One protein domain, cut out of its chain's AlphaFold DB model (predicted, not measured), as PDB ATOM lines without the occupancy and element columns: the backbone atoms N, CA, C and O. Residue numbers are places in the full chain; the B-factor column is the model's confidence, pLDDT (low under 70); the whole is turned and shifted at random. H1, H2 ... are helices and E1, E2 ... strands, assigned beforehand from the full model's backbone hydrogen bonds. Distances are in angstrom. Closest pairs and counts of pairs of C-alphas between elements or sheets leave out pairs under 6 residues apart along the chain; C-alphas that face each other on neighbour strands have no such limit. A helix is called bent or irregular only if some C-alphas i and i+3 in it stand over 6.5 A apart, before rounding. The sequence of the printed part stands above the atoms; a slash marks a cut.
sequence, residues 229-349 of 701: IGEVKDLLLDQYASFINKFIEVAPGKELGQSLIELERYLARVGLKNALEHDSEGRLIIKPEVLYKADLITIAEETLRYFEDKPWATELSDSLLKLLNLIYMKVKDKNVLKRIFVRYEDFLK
ATOM      1  N   ILE A 229     155.792 104.518 124.908       42.62
ATOM      2  CA  ILE A 229     154.682 103.929 124.172       42.62
ATOM      3  C   ILE A 229     155.298 102.809 123.329       42.62
ATOM      4  O   ILE A 229     156.019 103.088 122.371       42.62
ATOM      5  N   GLY A 230     155.046 101.546 123.684       42.50
ATOM      6  CA  GLY A 230     155.160 100.470 122.699       42.50
ATOM      7  C   GLY A 230     154.280 100.833 121.502       42.50
ATOM      8  O   GLY A 230     153.203 101.356 121.736       42.50
ATOM      9  N   GLU A 231     154.767 100.606 120.281       46.88
ATOM     10  CA  GLU A 231     154.348 101.027 118.917       46.88
ATOM     11  C   GLU A 231     152.908 101.539 118.609       46.88
ATOM     12  O   GLU A 231     152.694 102.142 117.558       46.88
ATOM     13  N   VAL A 232     151.916 101.389 119.489       49.22
ATOM     14  CA  VAL A 232     150.532 101.861 119.362       49.22
ATOM     15  C   VAL A 232     150.302 103.169 120.141       49.22
ATOM     16  O   VAL A 232     150.200 103.177 121.364       49.22
ATOM     17  N   LYS A 233     150.150 104.292 119.426       60.12
ATOM     18  CA  LYS A 233     149.719 105.584 119.996       60.12
ATOM     19  C   LYS A 233     148.265 105.515 120.490       60.12
ATOM     20  O   LYS A 233     147.353 105.456 119.666       60.12
ATOM     21  N   ASP A 234     148.036 105.604 121.803       75.94
ATOM     22  CA  ASP A 234     146.698 105.798 122.384       75.94
ATOM     23  C   ASP A 234     146.562 107.182 123.025       75.94
ATOM     24  O   ASP A 234     147.129 107.480 124.078       75.94
ATOM     25  N   LEU A 235     145.718 108.007 122.410       81.94
ATOM     26  CA  LEU A 235     145.478 109.382 122.823       81.94
ATOM     27  C   LEU A 235     144.939 109.513 124.261       81.94
ATOM     28  O   LEU A 235     145.239 110.501 124.927       81.94
ATOM     29  N   LEU A 236     144.154 108.546 124.755       83.31
ATOM     30  CA  LEU A 236     143.628 108.582 126.126       83.31
ATOM     31  C   LEU A 236     144.747 108.377 127.148       83.31
ATOM     32  O   LEU A 236     144.797 109.101 128.141       83.31
ATOM     33  N   LEU A 237     145.643 107.420 126.897       81.50
ATOM     34  CA  LEU A 237     146.789 107.164 127.771       81.50
ATOM     35  C   LEU A 237     147.747 108.353 127.783       81.50
ATOM     36  O   LEU A 237     148.165 108.784 128.859       81.50
ATOM     37  N   ASP A 238     148.016 108.931 126.612       81.81
ATOM     38  CA  ASP A 238     148.879 110.105 126.473       81.81
ATOM     39  C   ASP A 238     148.338 111.303 127.263       81.81
ATOM     40  O   ASP A 238     149.075 111.959 128.007       81.81
ATOM     41  N   GLN A 239     147.032 111.581 127.154       85.38
ATOM     42  CA  GLN A 239     146.423 112.681 127.903       85.38
ATOM     43  C   GLN A 239     146.311 112.388 129.393       85.38
ATOM     44  O   GLN A 239     146.536 113.292 130.195       85.38
ATOM     45  N   TYR A 240     146.017 111.146 129.785       86.69
ATOM     46  CA  TYR A 240     146.002 110.780 131.196       86.69
ATOM     47  C   TYR A 240     147.385 110.977 131.822       86.69
ATOM     48  O   TYR A 240     147.510 111.572 132.886       86.69
ATOM     49  N   ALA A 241     148.451 110.578 131.131       81.81
ATOM     50  CA  ALA A 241     149.814 110.794 131.596       81.81
ATOM     51  C   ALA A 241     150.211 112.272 131.651       81.81
ATOM     52  O   ALA A 241     150.844 112.702 132.615       81.81
ATOM     53  N   SER A 242     149.816 113.058 130.647       84.31
ATOM     54  CA  SER A 242     149.974 114.515 130.664       84.31
ATOM     55  C   SER A 242     149.281 115.130 131.886       84.31
ATOM     56  O   SER A 242     149.883 115.918 132.618       84.31
ATOM     57  N   PHE A 243     148.056 114.683 132.180       89.38
ATOM     58  CA  PHE A 243     147.302 115.085 133.360       89.38
ATOM     59  C   PHE A 243     148.006 114.689 134.669       89.38
ATOM     60  O   PHE A 243     148.150 115.541 135.543       89.38
ATOM     61  N   ILE A 244     148.526 113.461 134.801       87.75
ATOM     62  CA  ILE A 244     149.299 113.036 135.986       87.75
ATOM     63  C   ILE A 244     150.580 113.866 136.153       87.75
ATOM     64  O   ILE A 244     150.917 114.272 137.265       87.75
ATOM     65  N   ASN A 245     151.285 114.175 135.065       84.31
ATOM     66  CA  ASN A 245     152.469 115.035 135.124       84.31
ATOM     67  C   ASN A 245     152.117 116.439 135.621       84.31
ATOM     68  O   ASN A 245     152.785 116.963 136.515       84.31
ATOM     69  N   LYS A 246     151.040 117.028 135.085       86.81
ATOM     70  CA  LYS A 246     150.557 118.334 135.535       86.81
ATOM     71  C   LYS A 246     150.085 118.287 136.989       86.81
ATOM     72  O   LYS A 246     150.378 119.205 137.751       86.81
ATOM     73  N   PHE A 247     149.431 117.202 137.396       88.69
ATOM     74  CA  PHE A 247     149.042 116.958 138.782       88.69
ATOM     75  C   PHE A 247     150.256 117.027 139.709       88.69
ATOM     76  O   PHE A 247     150.236 117.796 140.662       88.69
ATOM     77  N   ILE A 248     151.329 116.283 139.420       83.50
ATOM     78  CA  ILE A 248     152.546 116.262 140.253       83.50
ATOM     79  C   ILE A 248     153.220 117.642 140.301       83.50
ATOM     80  O   ILE A 248     153.795 118.019 141.323       83.50
ATOM     81  N   GLU A 249     153.164 118.402 139.204       83.75
ATOM     82  CA  GLU A 249     153.716 119.759 139.128       83.75
ATOM     83  C   GLU A 249     152.959 120.751 140.026       83.75
ATOM     84  O   GLU A 249     153.585 121.578 140.686       83.75
ATOM     85  N   VAL A 250     151.628 120.671 140.037       85.31
ATOM     86  CA  VAL A 250     150.742 121.646 140.690       85.31
ATOM     87  C   VAL A 250     150.426 121.276 142.142       85.31
ATOM     88  O   VAL A 250     150.234 122.168 142.984       85.31
ATOM     89  N   ALA A 251     150.343 119.975 142.433       86.06
ATOM     90  CA  ALA A 251     149.975 119.454 143.740       86.06
ATOM     91  C   ALA A 251     150.950 119.950 144.826       86.06
ATOM     92  O   ALA A 251     152.157 120.067 144.600       86.06
ATOM     93  N   PRO A 252     150.437 120.272 146.023       83.19
ATOM     94  CA  PRO A 252     151.217 120.953 147.045       83.19
ATOM     95  C   PRO A 252     152.234 120.032 147.746       83.19
ATOM     96  O   PRO A 252     152.056 118.819 147.816       83.19
ATOM     97  N   GLY A 253     153.287 120.628 148.320       78.38
ATOM     98  CA  GLY A 253     154.225 119.943 149.224       78.38
ATOM     99  C   GLY A 253     155.214 118.987 148.543       78.38
ATOM    100  O   GLY A 253     155.564 117.944 149.102       78.38
ATOM    101  N   LYS A 254     155.675 119.333 147.335       80.00
ATOM    102  CA  LYS A 254     156.625 118.544 146.532       80.00
ATOM    103  C   LYS A 254     157.947 118.260 147.257       80.00
ATOM    104  O   LYS A 254     158.501 117.167 147.147       80.00
ATOM    105  N   GLU A 255     158.442 119.221 148.030       78.19
ATOM    106  CA  GLU A 255     159.704 119.135 148.772       78.19
ATOM    107  C   GLU A 255     159.682 117.967 149.767       78.19
ATOM    108  O   GLU A 255     160.630 117.183 149.840       78.19
ATOM    109  N   LEU A 256     158.550 117.793 150.458       80.25
ATOM    110  CA  LEU A 256     158.325 116.742 151.454       80.25
ATOM    111  C   LEU A 256     157.661 115.475 150.876       80.25
ATOM    112  O   LEU A 256     157.359 114.546 151.625       80.25
ATOM    113  N   GLY A 257     157.436 115.419 149.557       80.31
ATOM    114  CA  GLY A 257     156.817 114.279 148.868       80.31
ATOM    115  C   GLY A 257     155.290 114.190 148.992       80.31
ATOM    116  O   GLY A 257     154.715 113.164 148.637       80.31
ATOM    117  N   GLN A 258     154.611 115.237 149.472       82.00
ATOM    118  CA  GLN A 258     153.153 115.225 149.651       82.00
ATOM    119  C   GLN A 258     152.387 115.222 148.324       82.00
ATOM    120  O   GLN A 258     151.315 114.629 148.263       82.00
ATOM    121  N   SER A 259     152.938 115.806 147.255       83.38
ATOM    122  CA  SER A 259     152.327 115.795 145.916       83.38
ATOM    123  C   SER A 259     152.068 114.368 145.414       83.38
ATOM    124  O   SER A 259     151.013 114.075 144.859       83.38
ATOM    125  N   LEU A 260     153.005 113.455 145.666       80.62
ATOM    126  CA  LEU A 260     152.887 112.040 145.327       80.62
ATOM    127  C   LEU A 260     151.938 111.282 146.264       80.62
ATOM    128  O   LEU A 260     151.214 110.400 145.811       80.62
ATOM    129  N   ILE A 261     151.898 111.633 147.550       81.44
ATOM    130  CA  ILE A 261     150.904 111.076 148.482       81.44
ATOM    131  C   ILE A 261     149.491 111.489 148.042       81.44
ATOM    132  O   ILE A 261     148.579 110.664 148.033       81.44
ATOM    133  N   GLU A 262     149.304 112.744 147.627       85.62
ATOM    134  CA  GLU A 262     148.049 113.225 147.039       85.62
ATOM    135  C   GLU A 262     147.720 112.492 145.735       85.62
ATOM    136  O   GLU A 262     146.563 112.142 145.517       85.62
ATOM    137  N   LEU A 263     148.714 112.197 144.895       86.81
ATOM    138  CA  LEU A 263     148.512 111.399 143.688       86.81
ATOM    139  C   LEU A 263     148.042 109.978 144.029       86.81
ATOM    140  O   LEU A 263     147.078 109.493 143.442       86.81
ATOM    141  N   GLU A 264     148.674 109.314 145.000       83.88
ATOM    142  CA  GLU A 264     148.252 107.986 145.460       83.88
ATOM    143  C   GLU A 264     146.820 108.009 146.024       83.88
ATOM    144  O   GLU A 264     146.042 107.089 145.756       83.88
ATOM    145  N   ARG A 265     146.442 109.066 146.762       86.75
ATOM    146  CA  ARG A 265     145.067 109.275 147.257       86.75
ATOM    147  C   ARG A 265     144.074 109.459 146.111       86.75
ATOM    148  O   ARG A 265     143.031 108.807 146.117       86.75
ATOM    149  N   TYR A 266     144.404 110.303 145.133       91.06
ATOM    150  CA  TYR A 266     143.597 110.514 143.933       91.06
ATOM    151  C   TYR A 266     143.378 109.197 143.180       91.06
ATOM    152  O   TYR A 266     142.237 108.783 142.983       91.06
ATOM    153  N   LEU A 267     144.459 108.484 142.849       89.31
ATOM    154  CA  LEU A 267     144.409 107.216 142.117       89.31
ATOM    155  C   LEU A 267     143.628 106.142 142.865       89.31
ATOM    156  O   LEU A 267     142.885 105.383 142.248       89.31
ATOM    157  N   ALA A 268     143.766 106.071 144.190       87.69
ATOM    158  CA  ALA A 268     142.972 105.155 144.996       87.69
ATOM    159  C   ALA A 268     141.473 105.465 144.909       87.69
ATOM    160  O   ALA A 268     140.678 104.534 144.805       87.69
ATOM    161  N   ARG A 269     141.098 106.748 144.909       90.38
ATOM    162  CA  ARG A 269     139.699 107.184 144.835       90.38
ATOM    163  C   ARG A 269     139.062 106.896 143.479       90.38
ATOM    164  O   ARG A 269     137.947 106.400 143.439       90.38
ATOM    165  N   VAL A 270     139.782 107.135 142.383       90.81
ATOM    166  CA  VAL A 270     139.279 106.869 141.021       90.81
ATOM    167  C   VAL A 270     139.384 105.392 140.605       90.81
ATOM    168  O   VAL A 270     139.152 105.060 139.447       90.81
ATOM    169  N   GLY A 271     139.771 104.488 141.516       87.12
ATOM    170  CA  GLY A 271     139.895 103.052 141.232       87.12
ATOM    171  C   GLY A 271     141.153 102.653 140.447       87.12
ATOM    172  O   GLY A 271     141.277 101.513 140.010       87.12
ATOM    173  N   LEU A 272     142.125 103.556 140.308       87.00
ATOM    174  CA  LEU A 272     143.359 103.381 139.533       87.00
ATOM    175  C   LEU A 272     144.606 103.185 140.417       87.00
ATOM    176  O   LEU A 272     145.732 103.418 139.986       87.00
ATOM    177  N   LYS A 273     144.439 102.701 141.657       81.94
ATOM    178  CA  LYS A 273     145.537 102.492 142.629       81.94
ATOM    179  C   LYS A 273     146.700 101.648 142.091       81.94
ATOM    180  O   LYS A 273     147.840 101.848 142.499       81.94
ATOM    181  N   ASN A 274     146.397 100.689 141.218       79.94
ATOM    182  CA  ASN A 274     147.368  99.768 140.621       79.94
ATOM    183  C   ASN A 274     147.723 100.145 139.175       79.94
ATOM    184  O   ASN A 274     148.383  99.370 138.487       79.94
ATOM    185  N   ALA A 275     147.254 101.304 138.702       76.12
ATOM    186  CA  ALA A 275     147.541 101.784 137.360       76.12
ATOM    187  C   ALA A 275     148.955 102.351 137.243       76.12
ATOM    188  O   ALA A 275     149.426 102.478 136.125       76.12
ATOM    189  N   LEU A 276     149.631 102.673 138.353       74.31
ATOM    190  CA  LEU A 276     151.013 103.147 138.344       74.31
ATOM    191  C   LEU A 276     151.981 102.103 138.902       74.31
ATOM    192  O   LEU A 276     151.770 101.563 139.989       74.31
ATOM    193  N   GLU A 277     153.077 101.888 138.185       72.62
ATOM    194  CA  GLU A 277     154.255 101.157 138.643       72.62
ATOM    195  C   GLU A 277     155.495 102.041 138.647       72.62
ATOM    196  O   GLU A 277     155.564 103.031 137.929       72.62
ATOM    197  N   HIS A 278     156.475 101.678 139.473       68.75
ATOM    198  CA  HIS A 278     157.805 102.269 139.397       68.75
ATOM    199  C   HIS A 278     158.702 101.349 138.578       68.75
ATOM    200  O   HIS A 278     158.757 100.150 138.853       68.75
ATOM    201  N   ASP A 279     159.422 101.908 137.615       65.12
ATOM    202  CA  ASP A 279     160.465 101.172 136.911       65.12
ATOM    203  C   ASP A 279     161.741 101.026 137.758       65.12
ATOM    204  O   ASP A 279     161.851 101.554 138.871       65.12
ATOM    205  N   SER A 280     162.736 100.318 137.218       56.50
ATOM    206  CA  SER A 280     164.040 100.102 137.860       56.50
ATOM    207  C   SER A 280     164.815 101.394 138.157       56.50
ATOM    208  O   SER A 280     165.720 101.384 138.990       56.50
ATOM    209  N   GLU A 281     164.464 102.511 137.517       56.81
ATOM    210  CA  GLU A 281     165.042 103.836 137.753       56.81
ATOM    211  C   GLU A 281     164.175 104.739 138.653       56.81
ATOM    212  O   GLU A 281     164.559 105.880 138.933       56.81
ATOM    213  N   GLY A 282     163.022 104.249 139.120       58.00
ATOM    214  CA  GLY A 282     162.064 104.992 139.939       58.00
ATOM    215  C   GLY A 282     161.104 105.899 139.158       58.00
ATOM    216  O   GLY A 282     160.448 106.738 139.774       58.00
ATOM    217  N   ARG A 283     160.999 105.766 137.832       65.69
ATOM    218  CA  ARG A 283     160.019 106.481 136.995       65.69
ATOM    219  C   ARG A 283     158.632 105.860 137.158       65.69
ATOM    220  O   ARG A 283     158.510 104.641 137.225       65.69
ATOM    221  N   LEU A 284     157.592 106.695 137.193       69.94
ATOM    222  CA  LEU A 284     156.197 106.242 137.197       69.94
ATOM    223  C   LEU A 284     155.783 105.797 135.783       69.94
ATOM    224  O   LEU A 284     155.882 106.582 134.841       69.94
ATOM    225  N   ILE A 285     155.297 104.564 135.648       71.56
ATOM    226  CA  ILE A 285     154.770 103.962 134.418       71.56
ATOM    227  C   ILE A 285     153.278 103.689 134.607       71.56
ATOM    228  O   ILE A 285     152.885 103.088 135.605       71.56
ATOM    229  N   ILE A 286     152.448 104.100 133.645       73.81
ATOM    230  CA  ILE A 286     151.021 103.754 133.625       73.81
ATOM    231  C   ILE A 286     150.844 102.380 132.982       73.81
ATOM    232  O   ILE A 286     151.307 102.171 131.867       73.81
ATOM    233  N   LYS A 287     150.124 101.471 133.644       77.38
ATOM    234  CA  LYS A 287     149.663 100.204 133.074       77.38
ATOM    235  C   LYS A 287     148.453 100.437 132.167       77.38
ATOM    236  O   LYS A 287     147.365 100.698 132.694       77.38
ATOM    237  N   PRO A 288     148.583 100.266 130.838       75.19
ATOM    238  CA  PRO A 288     147.482 100.478 129.897       75.19
ATOM    239  C   PRO A 288     146.248  99.635 130.231       75.19
ATOM    240  O   PRO A 288     145.124 100.128 130.244       75.19
ATOM    241  N   GLU A 289     146.468  98.369 130.595       78.31
ATOM    242  CA  GLU A 289     145.409  97.394 130.872       78.31
ATOM    243  C   GLU A 289     144.451  97.818 131.987       78.31
ATOM    244  O   GLU A 289     143.264  97.496 131.936       78.31
ATOM    245  N   VAL A 290     144.962  98.521 133.002       80.12
ATOM    246  CA  VAL A 290     144.153  98.967 134.140       80.12
ATOM    247  C   VAL A 290     143.234 100.102 133.708       80.12
ATOM    248  O   VAL A 290     142.064 100.098 134.074       80.12
ATOM    249  N   LEU A 291     143.729 101.031 132.881       79.69
ATOM    250  CA  LEU A 291     142.916 102.131 132.363       79.69
ATOM    251  C   LEU A 291     141.871 101.634 131.353       79.69
ATOM    252  O   LEU A 291     140.736 102.094 131.383       79.69
ATOM    253  N   TYR A 292     142.216 100.661 130.504       80.81
ATOM    254  CA  TYR A 292     141.282 100.094 129.522       80.81
ATOM    255  C   TYR A 292     140.119  99.318 130.137       80.81
ATOM    256  O   TYR A 292     139.040  99.275 129.553       80.81
ATOM    257  N   LYS A 293     140.338  98.696 131.298       84.00
ATOM    258  CA  LYS A 293     139.300  97.967 132.040       84.00
ATOM    259  C   LYS A 293     138.496  98.871 132.976       84.00
ATOM    260  O   LYS A 293     137.513  98.409 133.549       84.00
ATOM    261  N   ALA A 294     138.923 100.117 133.172       85.44
ATOM    262  CA  ALA A 294     138.279 101.026 134.102       85.44
ATOM    263  C   ALA A 294     137.001 101.633 133.515       85.44
ATOM    264  O   ALA A 294     136.907 101.918 132.320       85.44
ATOM    265  N   ASP A 295     136.022 101.874 134.383       90.06
ATOM    266  CA  ASP A 295     134.821 102.608 134.010       90.06
ATOM    267  C   ASP A 295     135.129 104.108 133.905       90.06
ATOM    268  O   ASP A 295     135.347 104.798 134.905       90.06
ATOM    269  N   LEU A 296     135.135 104.617 132.671       90.56
ATOM    270  CA  LEU A 296     135.423 106.018 132.374       90.56
ATOM    271  C   LEU A 296     134.401 106.980 133.000       90.56
ATOM    272  O   LEU A 296     134.764 108.113 133.312       90.56
ATOM    273  N   ILE A 297     133.151 106.544 133.203       91.38
ATOM    274  CA  ILE A 297     132.121 107.361 133.859       91.38
ATOM    275  C   ILE A 297     132.484 107.547 135.332       91.38
ATOM    276  O   ILE A 297     132.562 108.681 135.804       91.38
ATOM    277  N   THR A 298     132.779 106.446 136.030       91.94
ATOM    278  CA  THR A 298     133.247 106.483 137.422       91.94
ATOM    279  C   THR A 298     134.527 107.313 137.558       91.94
ATOM    280  O   THR A 298     134.634 108.121 138.480       91.94
ATOM    281  N   ILE A 299     135.479 107.188 136.622       91.75
ATOM    282  CA  ILE A 299     136.698 108.014 136.624       91.75
ATOM    283  C   ILE A 299     136.352 109.499 136.519       91.75
ATOM    284  O   ILE A 299     136.883 110.284 137.301       91.75
ATOM    285  N   ALA A 300     135.493 109.900 135.575       92.56
ATOM    286  CA  ALA A 300     135.102 111.300 135.421       92.56
ATOM    287  C   ALA A 300     134.430 111.835 136.692       92.56
ATOM    288  O   ALA A 300     134.805 112.901 137.181       92.56
ATOM    289  N   GLU A 301     133.493 111.073 137.261       94.88
ATOM    290  CA  GLU A 301     132.763 111.479 138.457       94.88
ATOM    291  C   GLU A 301     133.677 111.623 139.682       94.88
ATOM    292  O   GLU A 301     133.691 112.674 140.322       94.88
ATOM    293  N   GLU A 302     134.473 110.599 140.004       94.94
ATOM    294  CA  GLU A 302     135.378 110.644 141.159       94.94
ATOM    295  C   GLU A 302     136.514 111.649 140.967       94.94
ATOM    296  O   GLU A 302     137.010 112.208 141.946       94.94
ATOM    297  N   THR A 303     136.913 111.924 139.720       94.69
ATOM    298  CA  THR A 303     137.882 112.980 139.417       94.69
ATOM    299  C   THR A 303     137.311 114.345 139.782       94.69
ATOM    300  O   THR A 303     137.950 115.075 140.537       94.69
ATOM    301  N   LEU A 304     136.099 114.680 139.327       95.31
ATOM    302  CA  LEU A 304     135.452 115.948 139.686       95.31
ATOM    303  C   LEU A 304     135.236 116.054 141.200       95.31
ATOM    304  O   LEU A 304     135.648 117.041 141.808       95.31
ATOM    305  N   ARG A 305     134.733 114.983 141.826       94.88
ATOM    306  CA  ARG A 305     134.533 114.908 143.281       94.88
ATOM    307  C   ARG A 305     135.828 115.059 144.084       94.88
ATOM    308  O   ARG A 305     135.808 115.502 145.227       94.88
ATOM    309  N   TYR A 306     136.969 114.636 143.539       92.94
ATOM    310  CA  TYR A 306     138.261 114.804 144.206       92.94
ATOM    311  C   TYR A 306     138.731 116.262 144.195       92.94
ATOM    312  O   TYR A 306     139.347 116.711 145.164       92.94
ATOM    313  N   PHE A 307     138.484 116.981 143.098       93.19
ATOM    314  CA  PHE A 307     139.028 118.321 142.871       93.19
ATOM    315  C   PHE A 307     138.120 119.466 143.301       93.19
ATOM    316  O   PHE A 307     138.636 120.565 143.501       93.19
ATOM    317  N   GLU A 308     136.825 119.213 143.481       91.50
ATOM    318  CA  GLU A 308     135.824 120.200 143.898       91.50
ATOM    319  C   GLU A 308     136.298 121.071 145.077       91.50
ATOM    320  O   GLU A 308     136.311 122.300 144.985       91.50
ATOM    321  N   ASP A 309     136.836 120.437 146.123       85.88
ATOM    322  CA  ASP A 309     137.278 121.109 147.353       85.88
ATOM    323  C   ASP A 309     138.754 121.542 147.347       85.88
ATOM    324  O   ASP A 309     139.288 121.989 148.366       85.88
ATOM    325  N   LYS A 310     139.476 121.376 146.231       87.31
ATOM    326  CA  LYS A 310     140.928 121.604 146.171       87.31
ATOM    327  C   LYS A 310     141.228 122.963 145.526       87.31
ATOM    328  O   LYS A 310     141.124 123.097 144.308       87.31
ATOM    329  N   PRO A 311     141.716 123.974 146.276       83.12
ATOM    330  CA  PRO A 311     141.943 125.318 145.728       83.12
ATOM    331  C   PRO A 311     142.949 125.370 144.572       83.12
ATOM    332  O   PRO A 311     142.866 126.244 143.716       83.12
ATOM    333  N   TRP A 312     143.903 124.439 144.550       85.75
ATOM    334  CA  TRP A 312     144.936 124.335 143.519       85.75
ATOM    335  C   TRP A 312     144.458 123.628 142.241       85.75
ATOM    336  O   TRP A 312     145.181 123.633 141.249       85.75
ATOM    337  N   ALA A 313     143.251 123.049 142.224       87.50
ATOM    338  CA  ALA A 313     142.710 122.356 141.054       87.50
ATOM    339  C   ALA A 313     142.439 123.285 139.860       87.50
ATOM    340  O   ALA A 313     142.403 122.832 138.719       87.50
ATOM    341  N   THR A 314     142.295 124.592 140.091       86.06
ATOM    342  CA  THR A 314     142.138 125.594 139.022       86.06
ATOM    343  C   THR A 314     143.317 125.588 138.046       86.06
ATOM    344  O   THR A 314     143.118 125.727 136.840       86.06
ATOM    345  N   GLU A 315     144.533 125.332 138.542       87.38
ATOM    346  CA  GLU A 315     145.755 125.206 137.739       87.38
ATOM    347  C   GLU A 315     145.796 123.904 136.901       87.38
ATOM    348  O   GLU A 315     146.649 123.767 136.025       87.38
ATOM    349  N   LEU A 316     144.881 122.953 137.148       89.50
ATOM    350  CA  LEU A 316     144.713 121.720 136.367       89.50
ATOM    351  C   LEU A 316     143.599 121.801 135.319       89.50
ATOM    352  O   LEU A 316     143.439 120.849 134.555       89.50
ATOM    353  N   SER A 317     142.843 122.902 135.274       89.56
ATOM    354  CA  SER A 317     141.617 123.032 134.472       89.56
ATOM    355  C   SER A 317     141.782 122.597 133.014       89.56
ATOM    356  O   SER A 317     141.023 121.753 132.550       89.56
ATOM    357  N   ASP A 318     142.813 123.081 132.320       89.38
ATOM    358  CA  ASP A 318     143.066 122.745 130.912       89.38
ATOM    359  C   ASP A 318     143.400 121.260 130.691       89.38
ATOM    360  O   ASP A 318     142.897 120.630 129.760       89.38
ATOM    361  N   SER A 319     144.224 120.669 131.562       90.06
ATOM    362  CA  SER A 319     144.578 119.244 131.465       90.06
ATOM    363  C   SER A 319     143.391 118.345 131.811       90.06
ATOM    364  O   SER A 319     143.191 117.307 131.180       90.06
ATOM    365  N   LEU A 320     142.581 118.761 132.786       92.44
ATOM    366  CA  LEU A 320     141.358 118.072 133.171       92.44
ATOM    367  C   LEU A 320     140.303 118.147 132.057       92.44
ATOM    368  O   LEU A 320     139.695 117.131 131.733       92.44
ATOM    369  N   LEU A 321     140.134 119.308 131.420       92.75
ATOM    370  CA  LEU A 321     139.200 119.495 130.311       92.75
ATOM    371  C   LEU A 321     139.511 118.556 129.135       92.75
ATOM    372  O   LEU A 321     138.609 117.874 128.652       92.75
ATOM    373  N   LYS A 322     140.784 118.441 128.728       90.81
ATOM    374  CA  LYS A 322     141.203 117.486 127.683       90.81
ATOM    375  C   LYS A 322     140.807 116.051 128.026       90.81
ATOM    376  O   LYS A 322     140.290 115.329 127.174       90.81
ATOM    377  N   LEU A 323     141.062 115.639 129.269       91.31
ATOM    378  CA  LEU A 323     140.747 114.294 129.740       91.31
ATOM    379  C   LEU A 323     139.232 114.045 129.728       91.31
ATOM    380  O   LEU A 323     138.787 113.018 129.218       91.31
ATOM    381  N   LEU A 324     138.441 114.993 130.232       92.25
ATOM    382  CA  LEU A 324     136.982 114.887 130.260       92.25
ATOM    383  C   LEU A 324     136.373 114.886 128.852       92.25
ATOM    384  O   LEU A 324     135.460 114.104 128.604       92.25
ATOM    385  N   ASN A 325     136.904 115.674 127.912       90.94
ATOM    386  CA  ASN A 325     136.477 115.641 126.510       90.94
ATOM    387  C   ASN A 325     136.776 114.289 125.849       90.94
ATOM    388  O   ASN A 325     135.931 113.755 125.131       90.94
ATOM    389  N   LEU A 326     137.929 113.677 126.129       89.81
ATOM    390  CA  LEU A 326     138.233 112.330 125.636       89.81
ATOM    391  C   LEU A 326     137.325 111.260 126.241       89.81
ATOM    392  O   LEU A 326     136.877 110.361 125.523       89.81
ATOM    393  N   ILE A 327     137.030 111.355 127.539       90.31
ATOM    394  CA  ILE A 327     136.048 110.483 128.192       90.31
ATOM    395  C   ILE A 327     134.683 110.672 127.532       90.31
ATOM    396  O   ILE A 327     134.059 109.688 127.133       90.31
ATOM    397  N   TYR A 328     134.260 111.922 127.331       89.81
ATOM    398  CA  TYR A 328     133.026 112.244 126.632       89.81
ATOM    399  C   TYR A 328     132.994 111.590 125.255       89.81
ATOM    400  O   TYR A 328     132.023 110.904 124.966       89.81
ATOM    401  N   MET A 329     134.047 111.677 124.438       87.75
ATOM    402  CA  MET A 329     134.084 111.035 123.116       87.75
ATOM    403  C   MET A 329     133.930 109.504 123.173       87.75
ATOM    404  O   MET A 329     133.296 108.935 122.285       87.75
ATOM    405  N   LYS A 330     134.469 108.832 124.200       88.31
ATOM    406  CA  LYS A 330     134.466 107.360 124.314       88.31
ATOM    407  C   LYS A 330     133.221 106.771 124.994       88.31
ATOM    408  O   LYS A 330     132.895 105.609 124.751       88.31
ATOM    409  N   VAL A 331     132.522 107.531 125.835       87.88
ATOM    410  CA  VAL A 331     131.323 107.056 126.547       87.88
ATOM    411  C   VAL A 331     130.108 107.018 125.612       87.88
ATOM    412  O   VAL A 331     129.850 107.968 124.869       87.88
ATOM    413  N   LYS A 332     129.338 105.919 125.661       84.75
ATOM    414  CA  LYS A 332     128.116 105.734 124.854       84.75
ATOM    415  C   LYS A 332     126.928 106.539 125.387       84.75
ATOM    416  O   LYS A 332     126.242 107.189 124.608       84.75
ATOM    417  N   ASP A 333     126.693 106.506 126.699       85.88
ATOM    418  CA  ASP A 333     125.581 107.223 127.329       85.88
ATOM    419  C   ASP A 333     125.992 108.652 127.716       85.88
ATOM    420  O   ASP A 333     126.579 108.897 128.774       85.88
ATOM    421  N   LYS A 334     125.676 109.612 126.839       86.38
ATOM    422  CA  LYS A 334     125.950 111.036 127.080       86.38
ATOM    423  C   LYS A 334     125.095 111.624 128.208       86.38
ATOM    424  O   LYS A 334     125.543 112.553 128.878       86.38
ATOM    425  N   ASN A 335     123.909 111.068 128.478       87.56
ATOM    426  CA  ASN A 335     123.006 111.590 129.508       87.56
ATOM    427  C   ASN A 335     123.578 111.402 130.915       87.56
ATOM    428  O   ASN A 335     123.304 112.201 131.809       87.56
ATOM    429  N   VAL A 336     124.388 110.362 131.129       87.62
ATOM    430  CA  VAL A 336     125.086 110.174 132.407       87.62
ATOM    431  C   VAL A 336     126.098 111.296 132.637       87.62
ATOM    432  O   VAL A 336     126.126 111.874 133.722       87.62
ATOM    433  N   LEU A 337     126.872 111.660 131.611       87.12
ATOM    434  CA  LEU A 337     127.833 112.763 131.699       87.12
ATOM    435  C   LEU A 337     127.138 114.111 131.895       87.12
ATOM    436  O   LEU A 337     127.619 114.922 132.679       87.12
ATOM    437  N   LYS A 338     125.970 114.308 131.277       91.19
ATOM    438  CA  LYS A 338     125.116 115.473 131.530       91.19
ATOM    439  C   LYS A 338     124.702 115.575 133.007       91.19
ATOM    440  O   LYS A 338     124.803 116.640 133.605       91.19
ATOM    441  N   ARG A 339     124.301 114.465 133.643       92.31
ATOM    442  CA  ARG A 339     123.983 114.457 135.088       92.31
ATOM    443  C   ARG A 339     125.202 114.752 135.962       92.31
ATOM    444  O   ARG A 339     125.067 115.434 136.974       92.31
ATOM    445  N   ILE A 340     126.374 114.240 135.586       92.00
ATOM    446  CA  ILE A 340     127.637 114.538 136.278       92.00
ATOM    447  C   ILE A 340     127.969 116.029 136.145       92.00
ATOM    448  O   ILE A 340     128.334 116.650 137.135       92.00
ATOM    449  N   PHE A 341     127.788 116.614 134.959       92.88
ATOM    450  CA  PHE A 341     127.984 118.043 134.725       92.88
ATOM    451  C   PHE A 341     127.132 118.896 135.670       92.88
ATOM    452  O   PHE A 341     127.686 119.709 136.401       92.88
ATOM    453  N   VAL A 342     125.815 118.651 135.714       93.25
ATOM    454  CA  VAL A 342     124.885 119.402 136.579       93.25
ATOM    455  C   VAL A 342     125.252 119.246 138.058       93.25
ATOM    456  O   VAL A 342     125.197 120.202 138.821       93.25
ATOM    457  N   ARG A 343     125.687 118.052 138.477       94.75
ATOM    458  CA  ARG A 343     126.085 117.796 139.871       94.75
ATOM    459  C   ARG A 343     127.285 118.634 140.325       94.75
ATOM    460  O   ARG A 343     127.317 119.012 141.488       94.75
ATOM    461  N   TYR A 344     128.255 118.883 139.446       94.69
ATOM    462  CA  TYR A 344     129.499 119.598 139.773       94.69
ATOM    463  C   TYR A 344     129.594 120.963 139.073       94.69
ATOM    464  O   TYR A 344     130.695 121.469 138.831       94.69
ATOM    465  N   GLU A 345     128.450 121.558 138.726       93.62
ATOM    466  CA  GLU A 345     128.358 122.776 137.919       93.62
ATOM    467  C   GLU A 345     129.199 123.922 138.499       93.62
ATOM    468  O   GLU A 345     129.949 124.570 137.770       93.62
ATOM    469  N   ASP A 346     129.162 124.141 139.814       92.19
ATOM    470  CA  ASP A 346     129.881 125.243 140.463       92.19
ATOM    471  C   ASP A 346     131.403 125.142 140.306       92.19
ATOM    472  O   ASP A 346     132.076 126.127 139.973       92.19
ATOM    473  N   PHE A 347     131.963 123.942 140.479       93.25
ATOM    474  CA  PHE A 347     133.383 123.695 140.234       93.25
ATOM    475  C   PHE A 347     133.738 123.904 138.754       93.25
ATOM    476  O   PHE A 347     134.757 124.530 138.433       93.25
ATOM    477  N   LEU A 348     132.887 123.422 137.844       94.38
ATOM    478  CA  LEU A 348     133.094 123.531 136.400       94.38
ATOM    479  C   LEU A 348     133.004 124.986 135.904       94.38
ATOM    480  O   LEU A 348     133.830 125.392 135.083       94.38
ATOM    481  N   LYS A 349     132.075 125.796 136.433       93.62
ATOM    482  CA  LYS A 349     131.968 127.246 136.169       93.62
ATOM    483  C   LYS A 349     133.204 127.980 136.671       93.62
ATOM    484  O   LYS A 349     133.867 128.707 135.925       93.62
TER     485      LYS A 349
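Overview. This is residues 229 to 349 of the 701 residues of an uncharacterized protein of Candidatus Bathyarchaeota archaeon (UniProt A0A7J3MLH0). Four helices, H1, H2, H4 and H5, make an up-and-down bundle, each running against the one before it; H1 and H5 are side by side, while H2 is more tilted. H6 packs beside H4 at one end of the longest axis, and the small strand hairpin E1 and E2 lies at the other end. The printed part has 121 residues with seven named helices and two named strands, in the order H1, H2, E1, E2, H3, H4, H5, H6, H7; the class is mostly helix and the sheet, E1 - E2, is antiparallel. The whole is compact, with a radius of gyration of the C-alphas of 14.4 A and spans of 43 by 35 by 21 A.

Along the chain. H1, residues 235 to 250, begins at C-alpha 235 (145.478, 109.382, 122.823) and is 22.3 A long. H2, residues 258 to 269, is 16.4 A long. E1, residues 276 to 278, and E2, residues 284 to 286, follow, then H3, residues 288 to 292. H4, residues 296 to 307, measures 16.6 A. H5, residues 311 to 330, measures 28.9 A; it has a kink of 63 degrees near residue 318 and is irregular, with C-alphas 315 and 318 7.7 A apart. H6, residues 334 to 343, is 14.5 A long, and H7, residues 345 to 349, ends at C-alpha 349 (131.968, 127.246, 136.169).

Arrangement. In the helical hairpin H1 and H2, residues 244 to 249 touch residues 259 to 263, closest at the C-alphas of Ile 248 and Ser 259, 5.7 A, at a steep tilt of 41 degrees, opposite ways. H1 touches H5, closest at the C-alphas of Phe 243 and Ser 319, 5.3 A, at a shallow tilt of 6 degrees, opposite ways. In the hairpin E1 and E2, N 277 and O 285 are 2.9 A apart, within hydrogen-bond range. H3 is close to H1 but not clearly touching, the closest C-alphas being those of Leu 237 and Pro 288, 7.1 A. H4, the hub, touches H2, closest at the C-alphas of Arg 269 and Glu 302, 6.6 A, through residues 302 to 306 of H4 and 266 to 269 of H2. H4 and H5 form a helical hairpin, closest at the C-alphas of Phe 307 and Ala 313, 5.8 A, at a shallow tilt of 9 degrees. H4, with residues 297 to 301 alone, only just touches H6, with 3 pairs of C-alphas within 8 A, closest those of Glu 301 and Ile 340, 6.4 A. H5 and H7 are near each other, with 5 pairs of C-alphas within 10 A. H1 and H4 are apart, as are H2 and H5. Every O i to N i+4 pair is within hydrogen-bond range in H1, H2, H3, H4, H6 and H7; in H5, 12 of 16 are.

Size, cuts and confidence. The two C-alphas farthest apart are those of Ser 280 and Val 342, 43.7 A. The printed part has no cut and no long link. Mean pLDDT of the printed part is 83.7; residues 229 to 233 and 278 to 284 are under 70.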